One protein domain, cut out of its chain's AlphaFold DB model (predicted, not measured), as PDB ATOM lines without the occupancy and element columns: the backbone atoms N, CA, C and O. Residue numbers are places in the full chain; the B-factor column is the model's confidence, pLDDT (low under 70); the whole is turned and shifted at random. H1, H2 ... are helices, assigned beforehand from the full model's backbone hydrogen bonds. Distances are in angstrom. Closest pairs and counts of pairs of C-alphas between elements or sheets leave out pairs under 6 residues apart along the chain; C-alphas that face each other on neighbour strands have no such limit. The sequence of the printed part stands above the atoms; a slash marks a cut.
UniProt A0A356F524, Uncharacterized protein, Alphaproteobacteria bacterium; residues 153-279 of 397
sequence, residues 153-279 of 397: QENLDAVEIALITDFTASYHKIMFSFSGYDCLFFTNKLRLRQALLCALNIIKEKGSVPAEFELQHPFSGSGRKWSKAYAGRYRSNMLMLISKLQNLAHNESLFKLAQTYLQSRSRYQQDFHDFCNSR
ATOM      1  N   GLN A 153     -14.883  66.874 116.583       48.72
ATOM      2  CA  GLN A 153     -16.340  66.755 116.587       48.72
ATOM      3  C   GLN A 153     -17.006  67.877 115.766       48.72
ATOM      4  O   GLN A 153     -17.863  67.605 114.932       48.72
ATOM      5  N   GLU A 154     -16.566  69.126 115.943       48.81
ATOM      6  CA  GLU A 154     -17.064  70.304 115.214       48.81
ATOM      7  C   GLU A 154     -16.732  70.250 113.703       48.81
ATOM      8  O   GLU A 154     -17.479  70.754 112.861       48.81
ATOM      9  N   ASN A 155     -15.633  69.592 113.321       49.62
ATOM     10  CA  ASN A 155     -15.293  69.329 111.920       49.62
ATOM     11  C   ASN A 155     -16.208  68.274 111.286       49.62
ATOM     12  O   ASN A 155     -16.642  68.449 110.145       49.62
ATOM     13  N   LEU A 156     -16.524  67.194 112.007       50.03
ATOM     14  CA  LEU A 156     -17.501  66.199 111.549       50.03
ATOM     15  C   LEU A 156     -18.874  66.850 111.341       50.03
ATOM     16  O   LEU A 156     -19.502  66.661 110.300       50.03
ATOM     17  N   ASP A 157     -19.275  67.709 112.273       54.72
ATOM     18  CA  ASP A 157     -20.487  68.518 112.192       54.72
ATOM     19  C   ASP A 157     -20.521  69.413 110.934       54.72
ATOM     20  O   ASP A 157     -21.540  69.489 110.239       54.72
ATOM     21  N   ALA A 158     -19.399  70.052 110.582       55.69
ATOM     22  CA  ALA A 158     -19.283  70.871 109.374       55.69
ATOM     23  C   ALA A 158     -19.393  70.046 108.076       55.69
ATOM     24  O   ALA A 158     -20.037  70.483 107.114       55.69
ATOM     25  N   VAL A 159     -18.814  68.840 108.048       57.31
ATOM     26  CA  VAL A 159     -18.940  67.904 106.915       57.31
ATOM     27  C   VAL A 159     -20.399  67.492 106.718       57.31
ATOM     28  O   VAL A 159     -20.898  67.502 105.591       57.31
ATOM     29  N   GLU A 160     -21.118  67.193 107.799       64.19
ATOM     30  CA  GLU A 160     -22.538  66.843 107.743       64.19
ATOM     31  C   GLU A 160     -23.394  67.990 107.170       64.19
ATOM     32  O   GLU A 160     -24.229  67.764 106.286       64.19
ATOM     33  N   ILE A 161     -23.145  69.234 107.603       62.19
ATOM     34  CA  ILE A 161     -23.807  70.436 107.063       62.19
ATOM     35  C   ILE A 161     -23.501  70.606 105.565       62.19
ATOM     36  O   ILE A 161     -24.402  70.917 104.777       62.19
ATOM     37  N   ALA A 162     -22.255  70.381 105.143       63.06
ATOM     38  CA  ALA A 162     -21.861  70.490 103.741       63.06
ATOM     39  C   ALA A 162     -22.570  69.448 102.859       63.06
ATOM     40  O   ALA A 162     -23.091  69.799 101.799       63.06
ATOM     41  N   LEU A 163     -22.665  68.195 103.317       67.62
ATOM     42  CA  LEU A 163     -23.327  67.106 102.590       67.62
ATOM     43  C   LEU A 163     -24.813  67.398 102.335       67.62
ATOM     44  O   LEU A 163     -25.294  67.257 101.205       67.62
ATOM     45  N   ILE A 164     -25.555  67.846 103.357       70.81
ATOM     46  CA  ILE A 164     -26.981  68.165 103.186       70.81
ATOM     47  C   ILE A 164     -27.185  69.427 102.336       70.81
ATOM     48  O   ILE A 164     -28.113  69.487 101.521       70.81
ATOM     49  N   THR A 165     -26.301  70.419 102.457       70.88
ATOM     50  CA  THR A 165     -26.361  71.653 101.659       70.88
ATOM     51  C   THR A 165     -26.087  71.369 100.180       70.88
ATOM     52  O   THR A 165     -26.814  71.849  99.309       70.88
ATOM     53  N   ASP A 166     -25.103  70.522  99.877       71.19
ATOM     54  CA  ASP A 166     -24.787  70.093  98.514       71.19
ATOM     55  C   ASP A 166     -25.954  69.324  97.867       71.19
ATOM     56  O   ASP A 166     -26.343  69.600  96.721       71.19
ATOM     57  N   PHE A 167     -26.583  68.406  98.610       83.94
ATOM     58  CA  PHE A 167     -27.787  67.714  98.146       83.94
ATOM     59  C   PHE A 167     -28.935  68.687  97.858       83.94
ATOM     60  O   PHE A 167     -29.509  68.666  96.762       83.94
ATOM     61  N   THR A 168     -29.269  69.562  98.810       81.88
ATOM     62  CA  THR A 168     -30.411  70.475  98.667       81.88
ATOM     63  C   THR A 168     -30.216  71.481  97.535       81.88
ATOM     64  O   THR A 168     -31.167  71.714  96.777       81.88
ATOM     65  N   ALA A 169     -29.000  72.003  97.352       74.88
ATOM     66  CA  ALA A 169     -28.631  72.881  96.244       74.88
ATOM     67  C   ALA A 169     -28.712  72.162  94.889       74.88
ATOM     68  O   ALA A 169     -29.310  72.681  93.941       74.88
ATOM     69  N   SER A 170     -28.178  70.940  94.803       80.88
ATOM     70  CA  SER A 170     -28.226  70.115  93.588       80.88
ATOM     71  C   SER A 170     -29.664  69.786  93.183       80.88
ATOM     72  O   SER A 170     -30.046  69.958  92.022       80.88
ATOM     73  N   TYR A 171     -30.492  69.375  94.148       85.38
ATOM     74  CA  TYR A 171     -31.913  69.112  93.928       85.38
ATOM     75  C   TYR A 171     -32.644  70.374  93.473       85.38
ATOM     76  O   TYR A 171     -33.380  70.341  92.488       85.38
ATOM     77  N   HIS A 172     -32.408  71.506  94.141       85.00
ATOM     78  CA  HIS A 172     -33.015  72.781  93.773       85.00
ATOM     79  C   HIS A 172     -32.669  73.164  92.329       85.00
ATOM     80  O   HIS A 172     -33.566  73.401  91.522       85.00
ATOM     81  N   LYS A 173     -31.384  73.121  91.961       83.81
ATOM     82  CA  LYS A 173     -30.921  73.406  90.597       83.81
ATOM     83  C   LYS A 173     -31.608  72.512  89.563       83.81
ATOM     84  O   LYS A 173     -32.081  73.014  88.547       83.81
ATOM     85  N   ILE A 174     -31.730  71.211  89.833       83.50
ATOM     86  CA  ILE A 174     -32.426  70.271  88.944       83.50
ATOM     87  C   ILE A 174     -33.905  70.634  88.806       83.50
ATOM     88  O   ILE A 174     -34.413  70.717  87.686       83.50
ATOM     89  N   MET A 175     -34.584  70.925  89.914       78.69
ATOM     90  CA  MET A 175     -35.999  71.292  89.906       78.69
ATOM     91  C   MET A 175     -36.269  72.579  89.119       78.69
ATOM     92  O   MET A 175     -37.312  72.685  88.478       78.69
ATOM     93  N   PHE A 176     -35.351  73.544  89.115       76.94
ATOM     94  CA  PHE A 176     -35.470  74.762  88.304       76.94
ATOM     95  C   PHE A 176     -34.960  74.597  86.864       76.94
ATOM     96  O   PHE A 176     -35.331  75.383  86.001       76.94
ATOM     97  N   SER A 177     -34.156  73.565  86.582       74.00
ATOM     98  CA  SER A 177     -33.606  73.302  85.242       74.00
ATOM     99  C   SER A 177     -34.613  72.728  84.253       74.00
ATOM    100  O   SER A 177     -34.406  72.789  83.040       74.00
ATOM    101  N   PHE A 178     -35.691  72.139  84.758       68.38
ATOM    102  CA  PHE A 178     -36.781  71.755  83.899       68.38
ATOM    103  C   PHE A 178     -37.424  73.076  83.355       68.38
ATOM    104  O   PHE A 178     -37.695  73.994  84.129       68.38
ATOM    105  N   SER A 179     -37.841  73.134  82.074       60.38
ATOM    106  CA  SER A 179     -38.653  74.230  81.482       60.38
ATOM    107  C   SER A 179     -40.142  74.284  81.909       60.38
ATOM    108  O   SER A 179     -40.874  73.316  81.714       60.38
ATOM    109  N   GLY A 180     -40.629  75.436  82.386       54.09
ATOM    110  CA  GLY A 180     -41.983  75.621  82.948       54.09
ATOM    111  C   GLY A 180     -43.180  75.648  81.980       54.09
ATOM    112  O   GLY A 180     -44.284  75.947  82.423       54.09
ATOM    113  N   TYR A 181     -42.995  75.349  80.691       51.31
ATOM    114  CA  TYR A 181     -44.028  75.519  79.654       51.31
ATOM    115  C   TYR A 181     -44.928  74.295  79.405       51.31
ATOM    116  O   TYR A 181     -45.777  74.347  78.522       51.31
ATOM    117  N   ASP A 182     -44.801  73.211  80.177       51.16
ATOM    118  CA  ASP A 182     -45.549  71.973  79.922       51.16
ATOM    119  C   ASP A 182     -46.245  71.431  81.169       51.16
ATOM    120  O   ASP A 182     -45.648  71.336  82.227       51.16
ATOM    121  N   CYS A 183     -47.501  71.001  81.085       53.34
ATOM    122  CA  CYS A 183     -48.215  70.425  82.234       53.34
ATOM    123  C   CYS A 183     -47.587  69.103  82.733       53.34
ATOM    124  O   CYS A 183     -47.596  68.821  83.934       53.34
ATOM    125  N   LEU A 184     -46.940  68.339  81.840       58.56
ATOM    126  CA  LEU A 184     -46.187  67.110  82.153       58.56
ATOM    127  C   LEU A 184     -44.967  67.366  83.054       58.56
ATOM    128  O   LEU A 184     -44.462  66.470  83.732       58.56
ATOM    129  N   PHE A 185     -44.502  68.608  83.093       63.69
ATOM    130  CA  PHE A 185     -43.420  69.078  83.935       63.69
ATOM    131  C   PHE A 185     -43.659  68.898  85.429       63.69
ATOM    132  O   PHE A 185     -42.797  68.398  86.154       63.69
ATOM    133  N   PHE A 186     -44.835  69.325  85.890       64.31
ATOM    134  CA  PHE A 186     -45.212  69.252  87.293       64.31
ATOM    135  C   PHE A 186     -45.353  67.792  87.712       64.31
ATOM    136  O   PHE A 186     -44.893  67.411  88.788       64.31
ATOM    137  N   THR A 187     -45.873  66.948  86.818       72.50
ATOM    138  CA  THR A 187     -45.926  65.496  87.007       72.50
ATOM    139  C   THR A 187     -44.527  64.897  87.157       72.50
ATOM    140  O   THR A 187     -44.297  64.112  88.072       72.50
ATOM    141  N   ASN A 188     -43.562  65.301  86.327       74.50
ATOM    142  CA  ASN A 188     -42.182  64.810  86.407       74.50
ATOM    143  C   ASN A 188     -41.433  65.300  87.651       74.50
ATOM    144  O   ASN A 188     -40.688  64.535  88.253       74.50
ATOM    145  N   LYS A 189     -41.683  66.535  88.093       77.31
ATOM    146  CA  LYS A 189     -41.188  67.067  89.372       77.31
ATOM    147  C   LYS A 189     -41.692  66.260  90.567       77.31
ATOM    148  O   LYS A 189     -40.913  65.899  91.448       77.31
ATOM    149  N   LEU A 190     -42.991  65.966  90.589       80.56
ATOM    150  CA  LEU A 190     -43.611  65.163  91.641       80.56
ATOM    151  C   LEU A 190     -43.094  63.722  91.631       80.56
ATOM    152  O   LEU A 190     -42.769  63.199  92.696       80.56
ATOM    153  N   ARG A 191     -42.957  63.112  90.446       79.50
ATOM    154  CA  ARG A 191     -42.395  61.763  90.291       79.50
ATOM    155  C   ARG A 191     -40.938  61.688  90.715       79.50
ATOM    156  O   ARG A 191     -40.595  60.763  91.436       79.50
ATOM    157  N   LEU A 192     -40.105  62.660  90.339       82.56
ATOM    158  CA  LEU A 192     -38.707  62.710  90.773       82.56
ATOM    159  C   LEU A 192     -38.621  62.779  92.297       82.56
ATOM    160  O   LEU A 192     -37.900  62.006  92.912       82.56
ATOM    161  N   ARG A 193     -39.411  63.659  92.919       87.44
ATOM    162  CA  ARG A 193     -39.479  63.779  94.379       87.44
ATOM    163  C   ARG A 193     -39.894  62.468  95.054       87.44
ATOM    164  O   ARG A 193     -39.271  62.066  96.029       87.44
ATOM    165  N   GLN A 194     -40.927  61.799  94.538       86.31
ATOM    166  CA  GLN A 194     -41.383  60.501  95.049       86.31
ATOM    167  C   GLN A 194     -40.326  59.410  94.860       86.31
ATOM    168  O   GLN A 194     -40.054  58.667  95.796       86.31
ATOM    169  N   ALA A 195     -39.687  59.357  93.693       85.19
ATOM    170  CA  ALA A 195     -38.620  58.408  93.409       85.19
ATOM    171  C   ALA A 195     -37.417  58.623  94.337       85.19
ATOM    172  O   ALA A 195     -36.862  57.663  94.847       85.19
ATOM    173  N   LEU A 196     -37.045  59.870  94.638       89.06
ATOM    174  CA  LEU A 196     -35.971  60.159  95.593       89.06
ATOM    175  C   LEU A 196     -36.339  59.765  97.028       89.06
ATOM    176  O   LEU A 196     -35.484  59.264  97.748       89.06
ATOM    177  N   LEU A 197     -37.602  59.931  97.436       89.94
ATOM    178  CA  LEU A 197     -38.083  59.437  98.733       89.94
ATOM    179  C   LEU A 197     -38.038  57.907  98.812       89.94
ATOM    180  O   LEU A 197     -37.570  57.358  99.807       89.94
ATOM    181  N   CYS A 198     -38.485  57.218  97.760       87.94
ATOM    182  CA  CYS A 198     -38.391  55.762  97.666       87.94
ATOM    183  C   CYS A 198     -36.929  55.297  97.689       87.94
ATOM    184  O   CYS A 198     -36.597  54.392  98.448       87.94
ATOM    185  N   ALA A 199     -36.051  55.947  96.923       87.00
ATOM    186  CA  ALA A 199     -34.623  55.650  96.893       87.00
ATOM    187  C   ALA A 199     -33.985  55.826  98.271       87.00
ATOM    188  O   ALA A 199     -33.290  54.929  98.729       87.00
ATOM    189  N   LEU A 200     -34.254  56.939  98.956       88.81
ATOM    190  CA  LEU A 200     -33.715  57.218 100.287       88.81
ATOM    191  C   LEU A 200     -34.086  56.116 101.297       88.81
ATOM    192  O   LEU A 200     -33.221  55.648 102.036       88.81
ATOM    193  N   ASN A 201     -35.341  55.654 101.285       88.19
ATOM    194  CA  ASN A 201     -35.786  54.552 102.142       88.19
ATOM    195  C   ASN A 201     -35.109  53.222 101.769       88.19
ATOM    196  O   ASN A 201     -34.629  52.511 102.646       88.19
ATOM    197  N   ILE A 202     -35.011  52.911 100.471       85.19
ATOM    198  CA  ILE A 202     -34.348  51.691  99.988       85.19
ATOM    199  C   ILE A 202     -32.866  51.683 100.371       85.19
ATOM    200  O   ILE A 202     -32.364  50.655 100.810       85.19
ATOM    201  N   ILE A 203     -32.163  52.810 100.235       85.62
ATOM    202  CA  ILE A 203     -30.752  52.924 100.622       85.62
ATOM    203  C   ILE A 203     -30.598  52.692 102.126       85.62
ATOM    204  O   ILE A 203     -29.691  51.974 102.532       85.62
ATOM    205  N   LYS A 204     -31.494  53.243 102.957       86.50
ATOM    206  CA  LYS A 204     -31.456  53.013 104.408       86.50
ATOM    207  C   LYS A 204     -31.624  51.533 104.765       86.50
ATOM    208  O   LYS A 204     -30.947  51.049 105.664       86.50
ATOM    209  N   GLU A 205     -32.503  50.819 104.067       85.25
ATOM    210  CA  GLU A 205     -32.784  49.403 104.340       85.25
ATOM    211  C   GLU A 205     -31.765  48.436 103.716       85.25
ATOM    212  O   GLU A 205     -31.451  47.407 104.309       85.25
ATOM    213  N   LYS A 206     -31.274  48.731 102.506       83.25
ATOM    214  CA  LYS A 206     -30.519  47.787 101.657       83.25
ATOM    215  C   LYS A 206     -29.124  48.279 101.261       83.25
ATOM    216  O   LYS A 206     -28.429  47.601 100.511       83.25
ATOM    217  N   GLY A 207     -28.721  49.473 101.695       75.69
ATOM    218  CA  GLY A 207     -27.434  50.108 101.386       75.69
ATOM    219  C   GLY A 207     -27.320  50.691  99.972       75.69
ATOM    220  O   GLY A 207     -26.544  51.613  99.739       75.69
ATOM    221  N   SER A 208     -28.105  50.209  99.007       79.50
ATOM    222  CA  SER A 208     -28.074  50.712  97.633       79.50
ATOM    223  C   SER A 208     -29.405  50.531  96.911       79.50
ATOM    224  O   SER A 208     -30.250  49.719  97.291       79.50
ATOM    225  N   VAL A 209     -29.593  51.326  95.860       79.56
ATOM    226  CA  VAL A 209     -30.761  51.260  94.985       79.56
ATOM    227  C   VAL A 209     -30.493  50.233  93.871       79.56
ATOM    228  O   VAL A 209     -29.428  50.301  93.257       79.56
ATOM    229  N   PRO A 210     -31.424  49.304  93.576       74.44
ATOM    230  CA  PRO A 210     -31.244  48.313  92.514       74.44
ATOM    231  C   PRO A 210     -31.198  48.958  91.122       74.44
ATOM    232  O   PRO A 210     -31.792  50.015  90.893       74.44
ATOM    233  N   ALA A 211     -30.533  48.303  90.169       69.62
ATOM    234  CA  ALA A 211     -30.348  48.826  88.813       69.62
ATOM    235  C   ALA A 211     -31.681  49.052  88.070       69.62
ATOM    236  O   ALA A 211     -31.806  49.978  87.268       69.62
ATOM    237  N   GLU A 212     -32.708  48.256  88.372       68.44
ATOM    238  CA  GLU A 212     -34.040  48.363  87.769       68.44
ATOM    239  C   GLU A 212     -34.895  49.484  88.375       68.44
ATOM    240  O   GLU A 212     -36.003  49.735  87.901       68.44
ATOM    241  N   PHE A 213     -34.420  50.187  89.404       72.19
ATOM    242  CA  PHE A 213     -35.191  51.231  90.084       72.19
ATOM    243  C   PHE A 213     -35.638  52.358  89.147       72.19
ATOM    244  O   PHE A 213     -36.740  52.892  89.267       72.19
ATOM    245  N   GLU A 214     -34.823  52.689  88.149       61.91
ATOM    246  CA  GLU A 214     -35.188  53.670  87.125       61.91
ATOM    247  C   GLU A 214     -36.369  53.203  86.263       61.91
ATOM    248  O   GLU A 214     -37.198  54.018  85.856       61.91
ATOM    249  N   LEU A 215     -36.478  51.893  86.014       62.66
ATOM    250  CA  LEU A 215     -37.578  51.298  85.247       62.66
ATOM    251  C   LEU A 215     -38.899  51.361  86.027       62.66
ATOM    252  O   LEU A 215     -39.966  51.427  85.421       62.66
ATOM    253  N   GLN A 216     -38.825  51.402  87.360       65.56
ATOM    254  CA  GLN A 216     -39.982  51.524  88.252       65.56
ATOM    255  C   GLN A 216     -40.509  52.966  88.354       65.56
ATOM    256  O   GLN A 216     -41.655  53.179  88.753       65.56
ATOM    257  N   HIS A 217     -39.716  53.962  87.944       66.69
ATOM    258  CA  HIS A 217     -40.075  55.382  88.010       66.69
ATOM    259  C   HIS A 217     -40.004  56.070  86.633       66.69
ATOM    260  O   HIS A 217     -39.200  56.985  86.425       66.69
ATOM    261  N   PRO A 218     -40.870  55.678  85.678       61.84
ATOM    262  CA  PRO A 218     -40.800  56.171  84.311       61.84
ATOM    263  C   PRO A 218     -41.102  57.672  84.209       61.84
ATOM    264  O   PRO A 218     -42.049  58.204  84.804       61.84
ATOM    265  N   PHE A 219     -40.320  58.347  83.369       65.56
ATOM    266  CA  PHE A 219     -40.545  59.729  82.956       65.56
ATOM    267  C   PHE A 219     -41.902  59.880  82.239       65.56
ATOM    268  O   PHE A 219     -42.226  59.135  81.312       65.56
ATOM    269  N   SER A 220     -42.705  60.865  82.648       54.72
ATOM    270  CA  SER A 220     -43.991  61.189  82.017       54.72
ATOM    271  C   SER A 220     -43.725  61.903  80.694       54.72
ATOM    272  O   SER A 220     -43.292  63.055  80.689       54.72
ATOM    273  N   GLY A 221     -43.969  61.216  79.576       54.47
ATOM    274  CA  GLY A 221     -43.724  61.752  78.233       54.47
ATOM    275  C   GLY A 221     -43.014  60.799  77.270       54.47
ATOM    276  O   GLY A 221     -42.775  61.196  76.137       54.47
ATOM    277  N   SER A 222     -42.728  59.552  77.670       51.72
ATOM    278  CA  SER A 222     -42.095  58.527  76.817       51.72
ATOM    279  C   SER A 222     -42.834  58.239  75.498       51.72
ATOM    280  O   SER A 222     -42.210  57.783  74.548       51.72
ATOM    281  N   GLY A 223     -44.141  58.527  75.426       51.84
ATOM    282  CA  GLY A 223     -44.969  58.383  74.220       51.84
ATOM    283  C   GLY A 223     -45.177  59.662  73.392       51.84
ATOM    284  O   GLY A 223     -45.866  59.615  72.377       51.84
ATOM    285  N   ARG A 224     -44.627  60.818  73.797       54.31
ATOM    286  CA  ARG A 224     -44.649  62.074  73.011       54.31
ATOM    287  C   ARG A 224     -43.228  62.385  72.518       54.31
ATOM    288  O   ARG A 224     -42.272  61.962  73.151       54.31
ATOM    289  N   LYS A 225     -43.085  63.130  71.409       48.41
ATOM    290  CA  LYS A 225     -41.816  63.497  70.719       48.41
ATOM    291  C   LYS A 225     -40.856  64.387  71.549       48.41
ATOM    292  O   LYS A 225     -40.314  65.366  71.047       48.41
ATOM    293  N   TRP A 226     -40.636  64.084  72.818       58.09
ATOM    294  CA  TRP A 226     -39.578  64.706  73.603       58.09
ATOM    295  C   TRP A 226     -38.253  64.063  73.222       58.09
ATOM    296  O   TRP A 226     -38.165  62.846  73.049       58.09
ATOM    297  N   SER A 227     -37.221  64.883  73.042       59.75
ATOM    298  CA  SER A 227     -35.924  64.392  72.593       59.75
ATOM    299  C   SER A 227     -35.370  63.368  73.589       59.75
ATOM    300  O   SER A 227     -35.437  63.550  74.807       59.75
ATOM    301  N   LYS A 228     -34.763  62.295  73.071       63.94
ATOM    302  CA  LYS A 228     -33.999  61.298  73.844       63.94
ATOM    303  C   LYS A 228     -33.025  61.959  74.838       63.94
ATOM    304  O   LYS A 228     -32.794  61.434  75.923       63.94
ATOM    305  N   ALA A 229     -32.520  63.146  74.493       67.06
ATOM    306  CA  ALA A 229     -31.674  63.977  75.340       67.06
ATOM    307  C   ALA A 229     -32.370  64.460  76.627       67.06
ATOM    308  O   ALA A 229     -31.753  64.445  77.688       67.06
ATOM    309  N   TYR A 230     -33.649  64.842  76.576       70.38
ATOM    310  CA  TYR A 230     -34.386  65.297  77.760       70.38
ATOM    311  C   TYR A 230     -34.635  64.154  78.754       70.38
ATOM    312  O   TYR A 230     -34.391  64.306  79.952       70.38
ATOM    313  N   ALA A 231     -35.037  62.983  78.253       69.81
ATOM    314  CA  ALA A 231     -35.188  61.777  79.071       69.81
ATOM    315  C   ALA A 231     -33.839  61.305  79.650       69.81
ATOM    316  O   ALA A 231     -33.757  60.966  80.830       69.81
ATOM    317  N   GLY A 232     -32.765  61.361  78.853       72.31
ATOM    318  CA  GLY A 232     -31.404  61.072  79.315       72.31
ATOM    319  C   GLY A 232     -30.935  62.023  80.419       72.31
ATOM    320  O   GLY A 232     -30.363  61.580  81.413       72.31
ATOM    321  N   ARG A 233     -31.247  63.321  80.304       75.69
ATOM    322  CA  ARG A 233     -30.935  64.319  81.336       75.69
ATOM    323  C   ARG A 233     -31.714  64.077  82.628       75.69
ATOM    324  O   ARG A 233     -31.125  64.155  83.700       75.69
ATOM    325  N   TYR A 234     -33.007  63.754  82.544       74.44
ATOM    326  CA  TYR A 234     -33.813  63.387  83.717       74.44
ATOM    327  C   TYR A 234     -33.205  62.188  84.457       74.44
ATOM    328  O   TYR A 234     -33.029  62.243  85.672       74.44
ATOM    329  N   ARG A 235     -32.820  61.146  83.711       75.69
ATOM    330  CA  ARG A 235     -32.174  59.942  84.245       75.69
ATOM    331  C   ARG A 235     -30.846  60.260  84.936       75.69
ATOM    332  O   ARG A 235     -30.658  59.920  86.097       75.69
ATOM    333  N   SER A 236     -29.961  60.989  84.257       81.00
ATOM    334  CA  SER A 236     -28.666  61.402  84.815       81.00
ATOM    335  C   SER A 236     -28.824  62.238  86.092       81.00
ATOM    336  O   SER A 236     -28.159  61.973  87.093       81.00
ATOM    337  N   ASN A 237     -29.767  63.185  86.100       82.19
ATOM    338  CA  ASN A 237     -30.094  63.989  87.277       82.19
ATOM    339  C   ASN A 237     -30.592  63.127  88.448       82.19
ATOM    340  O   ASN A 237     -30.204  63.362  89.592       82.19
ATOM    341  N   MET A 238     -31.447  62.138  88.175       79.69
ATOM    342  CA  MET A 238     -31.963  61.212  89.183       79.69
ATOM    343  C   MET A 238     -30.839  60.370  89.796       79.69
ATOM    344  O   MET A 238     -30.730  60.325  91.018       79.69
ATOM    345  N   LEU A 239     -29.960  59.782  88.979       82.50
ATOM    346  CA  LEU A 239     -28.813  58.998  89.455       82.50
ATOM    347  C   LEU A 239     -27.838  59.829  90.295       82.50
ATOM    348  O   LEU A 239     -27.403  59.384  91.355       82.50
ATOM    349  N   MET A 240     -27.535  61.057  89.867       85.88
ATOM    350  CA  MET A 240     -26.674  61.966  90.627       85.88
ATOM    351  C   MET A 240     -27.268  62.284  92.008       85.88
ATOM    352  O   MET A 240     -26.552  62.301  93.008       85.88
ATOM    353  N   LEU A 241     -28.580  62.526  92.085       85.00
ATOM    354  CA  LEU A 241     -29.254  62.788  93.358       85.00
ATOM    355  C   LEU A 241     -29.329  61.539  94.245       85.00
ATOM    356  O   LEU A 241     -29.170  61.665  95.455       85.00
ATOM    357  N   ILE A 242     -29.511  60.350  93.663       84.38
ATOM    358  CA  ILE A 242     -29.446  59.070  94.387       84.38
ATOM    359  C   ILE A 242     -28.052  58.856  94.984       84.38
ATOM    360  O   ILE A 242     -27.950  58.519  96.160       84.38
ATOM    361  N   SER A 243     -26.988  59.123  94.223       81.81
ATOM    362  CA  SER A 243     -25.612  59.036  94.726       81.81
ATOM    363  C   SER A 243     -25.376  59.976  95.914       81.81
ATOM    364  O   SER A 243     -24.809  59.566  96.923       81.81
ATOM    365  N   LYS A 244     -25.898  61.208  95.867       82.00
ATOM    366  CA  LYS A 244     -25.834  62.126  97.017       82.00
ATOM    367  C   LYS A 244     -26.636  61.614  98.220       82.00
ATOM    368  O   LYS A 244     -26.184  61.775  99.346       82.00
ATOM    369  N   LEU A 245     -27.787  60.968  98.007       84.44
ATOM    370  CA  LEU A 245     -28.586  60.374  99.090       84.44
ATOM    371  C   LEU A 245     -27.877  59.202  99.784       84.44
ATOM    372  O   LEU A 245     -28.096  59.014 100.979       84.44
ATOM    373  N   GLN A 246     -27.006  58.460  99.092       82.31
ATOM    374  CA  GLN A 246     -26.195  57.398  99.711       82.31
ATOM    375  C   GLN A 246     -25.320  57.934 100.846       82.31
ATOM    376  O   GLN A 246     -25.280  57.343 101.922       82.31
ATOM    377  N   ASN A 247     -24.727  59.115 100.657       77.75
ATOM    378  CA  ASN A 247     -23.906  59.768 101.679       77.75
ATOM    379  C   ASN A 247     -24.723  60.274 102.884       77.75
ATOM    380  O   ASN A 247     -24.156  60.557 103.934       77.75
ATOM    381  N   LEU A 248     -26.049  60.404 102.746       81.31
ATOM    382  CA  LEU A 248     -26.940  60.917 103.795       81.31
ATOM    383  C   LEU A 248     -27.671  59.798 104.549       81.31
ATOM    384  O   LEU A 248     -28.033  59.975 105.708       81.31
ATOM    385  N   ALA A 249     -27.914  58.657 103.902       80.69
ATOM    386  CA  ALA A 249     -28.819  57.624 104.406       80.69
ATOM    387  C   ALA A 249     -28.319  56.904 105.668       80.69
ATOM    388  O   ALA A 249     -29.132  56.416 106.452       80.69
ATOM    389  N   HIS A 250     -27.001  56.847 105.869       77.81
ATOM    390  CA  HIS A 250     -26.378  56.137 106.988       77.81
ATOM    391  C   HIS A 250     -26.272  56.971 108.272       77.81
ATOM    392  O   HIS A 250     -26.017  56.419 109.340       77.81
ATOM    393  N   ASN A 251     -26.506  58.283 108.193       80.06
ATOM    394  CA  ASN A 251     -26.585  59.157 109.357       80.06
ATOM    395  C   ASN A 251     -28.053  59.512 109.618       80.06
ATOM    396  O   ASN A 251     -28.687  60.182 108.809       80.06
ATOM    397  N   GLU A 252     -28.597  59.091 110.763       85.12
ATOM    398  CA  GLU A 252     -30.026  59.231 111.080       85.12
ATOM    399  C   GLU A 252     -30.524  60.684 111.019       85.12
ATOM    400  O   GLU A 252     -31.654  60.949 110.604       85.12
ATOM    401  N   SER A 253     -29.683  61.640 111.413       83.44
ATOM    402  CA  SER A 253     -30.042  63.059 111.409       83.44
ATOM    403  C   SER A 253     -30.045  63.654 109.995       83.44
ATOM    404  O   SER A 253     -30.978  64.374 109.635       83.44
ATOM    405  N   LEU A 254     -29.072  63.274 109.158       81.62
ATOM    406  CA  LEU A 254     -29.018  63.653 107.744       81.62
ATOM    407  C   LEU A 254     -30.123  62.977 106.928       81.62
ATOM    408  O   LEU A 254     -30.749  63.626 106.091       81.62
ATOM    409  N   PHE A 255     -30.418  61.708 107.215       89.12
ATOM    410  CA  PHE A 255     -31.539  60.972 106.640       89.12
ATOM    411  C   PHE A 255     -32.863  61.696 106.908       89.12
ATOM    412  O   PHE A 255     -33.617  61.967 105.970       89.12
ATOM    413  N   LYS A 256     -33.127  62.067 108.170       90.19
ATOM    414  CA  LYS A 256     -34.339  62.808 108.552       90.19
ATOM    415  C   LYS A 256     -34.416  64.160 107.856       90.19
ATOM    416  O   LYS A 256     -35.456  64.475 107.290       90.19
ATOM    417  N   LEU A 257     -33.326  64.928 107.815       87.69
ATOM    418  CA  LEU A 257     -33.305  66.210 107.107       87.69
ATOM    419  C   LEU A 257     -33.555  66.069 105.604       87.69
ATOM    420  O   LEU A 257     -34.329  66.843 105.038       87.69
ATOM    421  N   ALA A 258     -32.928  65.091 104.950       89.56
ATOM    422  CA  ALA A 258     -33.135  64.822 103.529       89.56
ATOM    423  C   ALA A 258     -34.589  64.416 103.250       89.56
ATOM    424  O   ALA A 258     -35.204  64.902 102.296       89.56
ATOM    425  N   GLN A 259     -35.167  63.583 104.120       93.06
ATOM    426  CA  GLN A 259     -36.568  63.189 104.063       93.06
ATOM    427  C   GLN A 259     -37.499  64.396 104.258       93.06
ATOM    428  O   GLN A 259     -38.388  64.607 103.428       93.06
ATOM    429  N   THR A 260     -37.268  65.227 105.281       91.38
ATOM    430  CA  THR A 260     -38.030  66.461 105.517       91.38
ATOM    431  C   THR A 260     -37.932  67.385 104.310       91.38
ATOM    432  O   THR A 260     -38.961  67.864 103.845       91.38
ATOM    433  N   TYR A 261     -36.744  67.600 103.737       89.50
ATOM    434  CA  TYR A 261     -36.569  68.467 102.566       89.50
ATOM    435  C   TYR A 261     -37.375  67.995 101.355       89.50
ATOM    436  O   TYR A 261     -38.041  68.794 100.688       89.50
ATOM    437  N   LEU A 262     -37.350  66.688 101.085       88.62
ATOM    438  CA  LEU A 262     -38.103  66.083  99.991       88.62
ATOM    439  C   LEU A 262     -39.621  66.100 100.243       88.62
ATOM    440  O   LEU A 262     -40.389  66.175  99.284       88.62
ATOM    441  N   GLN A 263     -40.083  66.062 101.495       89.19
ATOM    442  CA  GLN A 263     -41.511  66.093 101.838       89.19
ATOM    443  C   GLN A 263     -42.074  67.519 101.945       89.19
ATOM    444  O   GLN A 263     -43.134  67.812 101.386       89.19
ATOM    445  N   SER A 264     -41.373  68.407 102.650       86.00
ATOM    446  CA  SER A 264     -41.800  69.766 102.976       86.00
ATOM    447  C   SER A 264     -40.614  70.725 103.124       86.00
ATOM    448  O   SER A 264     -39.887  70.722 104.117       86.00
ATOM    449  N   ARG A 265     -40.479  71.640 102.158       78.62
ATOM    450  CA  ARG A 265     -39.424  72.662 102.173       78.62
ATOM    451  C   ARG A 265     -39.557  73.649 103.339       78.62
ATOM    452  O   ARG A 265     -38.540  74.124 103.827       78.62
ATOM    453  N   SER A 266     -40.781  73.963 103.774       78.81
ATOM    454  CA  SER A 266     -41.003  74.900 104.885       78.81
ATOM    455  C   SER A 266     -40.555  74.310 106.220       78.81
ATOM    456  O   SER A 266     -39.876  74.989 106.979       78.81
ATOM    457  N   ARG A 267     -40.860  73.030 106.473       85.44
ATOM    458  CA  ARG A 267     -40.400  72.325 107.684       85.44
ATOM    459  C   ARG A 267     -38.886  72.151 107.695       85.44
ATOM    460  O   ARG A 267     -38.261  72.357 108.723       85.44
ATOM    461  N   TYR A 268     -38.293  71.878 106.532       84.69
ATOM    462  CA  TYR A 268     -36.843  71.738 106.420       84.69
ATOM    463  C   TYR A 268     -36.075  72.977 106.880       84.69
ATOM    464  O   TYR A 268     -35.023  72.826 107.476       84.69
ATOM    465  N   GLN A 269     -36.562  74.194 106.616       80.25
ATOM    466  CA  GLN A 269     -35.841  75.403 107.036       80.25
ATOM    467  C   GLN A 269     -35.694  75.487 108.557       80.25
ATOM    468  O   GLN A 269     -34.630  75.861 109.042       80.25
ATOM    469  N   GLN A 270     -36.744  75.110 109.287       79.44
ATOM    470  CA  GLN A 270     -36.731  75.081 110.743       79.44
ATOM    471  C   GLN A 270     -35.869  73.922 111.259       79.44
ATOM    472  O   GLN A 270     -34.930  74.159 112.013       79.44
ATOM    473  N   ASP A 271     -36.088  72.704 110.753       80.56
ATOM    474  CA  ASP A 271     -35.311  71.523 111.152       80.56
ATOM    475  C   ASP A 271     -33.812  71.681 110.837       80.56
ATOM    476  O   ASP A 271     -32.963  71.234 111.602       80.56
ATOM    477  N   PHE A 272     -33.462  72.328 109.719       77.62
ATOM    478  CA  PHE A 272     -32.075  72.608 109.344       77.62
ATOM    479  C   PHE A 272     -31.443  73.658 110.257       77.62
ATOM    480  O   PHE A 272     -30.272  73.534 110.609       77.62
ATOM    481  N   HIS A 273     -32.206  74.671 110.671       76.00
ATOM    482  CA  HIS A 273     -31.728  75.647 111.644       76.00
ATOM    483  C   HIS A 273     -31.449  74.985 113.001       76.00
ATOM    484  O   HIS A 273     -30.371  75.176 113.558       76.00
ATOM    485  N   ASP A 274     -32.349  74.125 113.479       77.88
ATOM    486  CA  ASP A 274     -32.168  73.360 114.720       77.88
ATOM    487  C   ASP A 274     -31.004  72.355 114.612       77.88
ATOM    488  O   ASP A 274     -30.201  72.188 115.536       77.88
ATOM    489  N   PHE A 275     -30.841  71.735 113.443       75.31
ATOM    490  CA  PHE A 275     -29.710  70.865 113.128       75.31
ATOM    491  C   PHE A 275     -28.370  71.609 113.157       75.31
ATOM    492  O   PHE A 275     -27.399  71.073 113.684       75.31
ATOM    493  N   CYS A 276     -28.313  72.837 112.635       63.56
ATOM    494  CA  CYS A 276     -27.115  73.674 112.695       63.56
ATOM    495  C   CYS A 276     -26.867  74.200 114.114       63.56
ATOM    496  O   CYS A 276     -25.735  74.230 114.563       63.56
ATOM    497  N   ASN A 277     -27.905  74.564 114.868       64.62
ATOM    498  CA  ASN A 277     -27.738  75.036 116.247       64.62
ATOM    499  C   ASN A 277     -27.232  73.937 117.193       64.62
ATOM    500  O   ASN A 277     -26.550  74.228 118.176       64.62
ATOM    501  N   SER A 278     -27.548  72.674 116.896       66.25
ATOM    502  CA  SER A 278     -27.018  71.518 117.631       66.25
ATOM    503  C   SER A 278     -25.585  71.136 117.241       66.25
ATOM    504  O   SER A 278     -24.969  70.354 117.959       66.25
ATOM    505  N   ARG A 279     -25.043  71.712 116.159       58.53
ATOM    506  CA  ARG A 279     -23.737  71.400 115.566       58.53
ATOM    507  C   ARG A 279     -22.868  72.646 115.485       58.53
ATOM    508  O   ARG A 279     -23.084  73.518 114.648       58.53
TER     509      ARG A 279
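What this domain is: This is residues 153 to 279 of the 397 residues of an uncharacterized protein of Alphaproteobacteria bacterium (UniProt A0A356F524). Three long helices, H1, H2 and H4, run roughly lengthwise in an elongated bundle, and the shorter hairpin of H5 and H6 fills out one end, H5 packing on H1, H2 and H4. Residues 223 to 229 stick out at the other end, and small H3 is near H2. The printed part has 127 residues with six named helices, H1 to H6 in chain order, and no named strand: all helix. It is compact, with a radius of gyration of the C-alphas of 15.5 A and spans of 52 by 31 by 19 A.

How they stand to each other: H1, residues 153 to 177, touches H4, residues 228 to 249, with residues 163 to 174 alone, opposite ways at a shallow tilt of 19 degrees; the closest C-alphas, of Phe 167 and Lys 244, are 6.0 A apart. H2, residues 183 to 206, touches H4 the same way at a shallow tilt of 35.0 degrees, only just short of steep; the closest C-alphas, of Lys 204 and Ala 249, are 5.3 A apart. The hub is H5, residues 252 to 263, touching four helices. It forms hairpins with H4, closest C-alphas Ala 249 and Phe 255 at 4.9 A, and with H6, residues 265 to 277, closest C-alphas Tyr 261 and Tyr 268 at 5.1 A. H3, residues 213 to 216, is near H2. Every O i to N i+4 pair is within hydrogen-bond range in H1 and H5, against 19 of 20 in H2, 16 of 18 in H4 and 8 of 9 in H6; H3 is too short for such a pair.

Where its parts are: H1 measures 36.4 A from C-alpha 153 at (-16.340, 66.755, 116.587), H2 34.7 A and H4 31.2 A. H6 ends with C-alpha 277 at (-27.738, 75.036, 116.247).

The domain as a whole: The farthest C-alphas, of Gln 153 and Lys 225, are 52.6 A apart. The printed part has no cut; the link H3 to H4 is long. Mean pLDDT of the printed part is 74.2, with 43 residues under 70, among them 153 to 163 and 214 to 229.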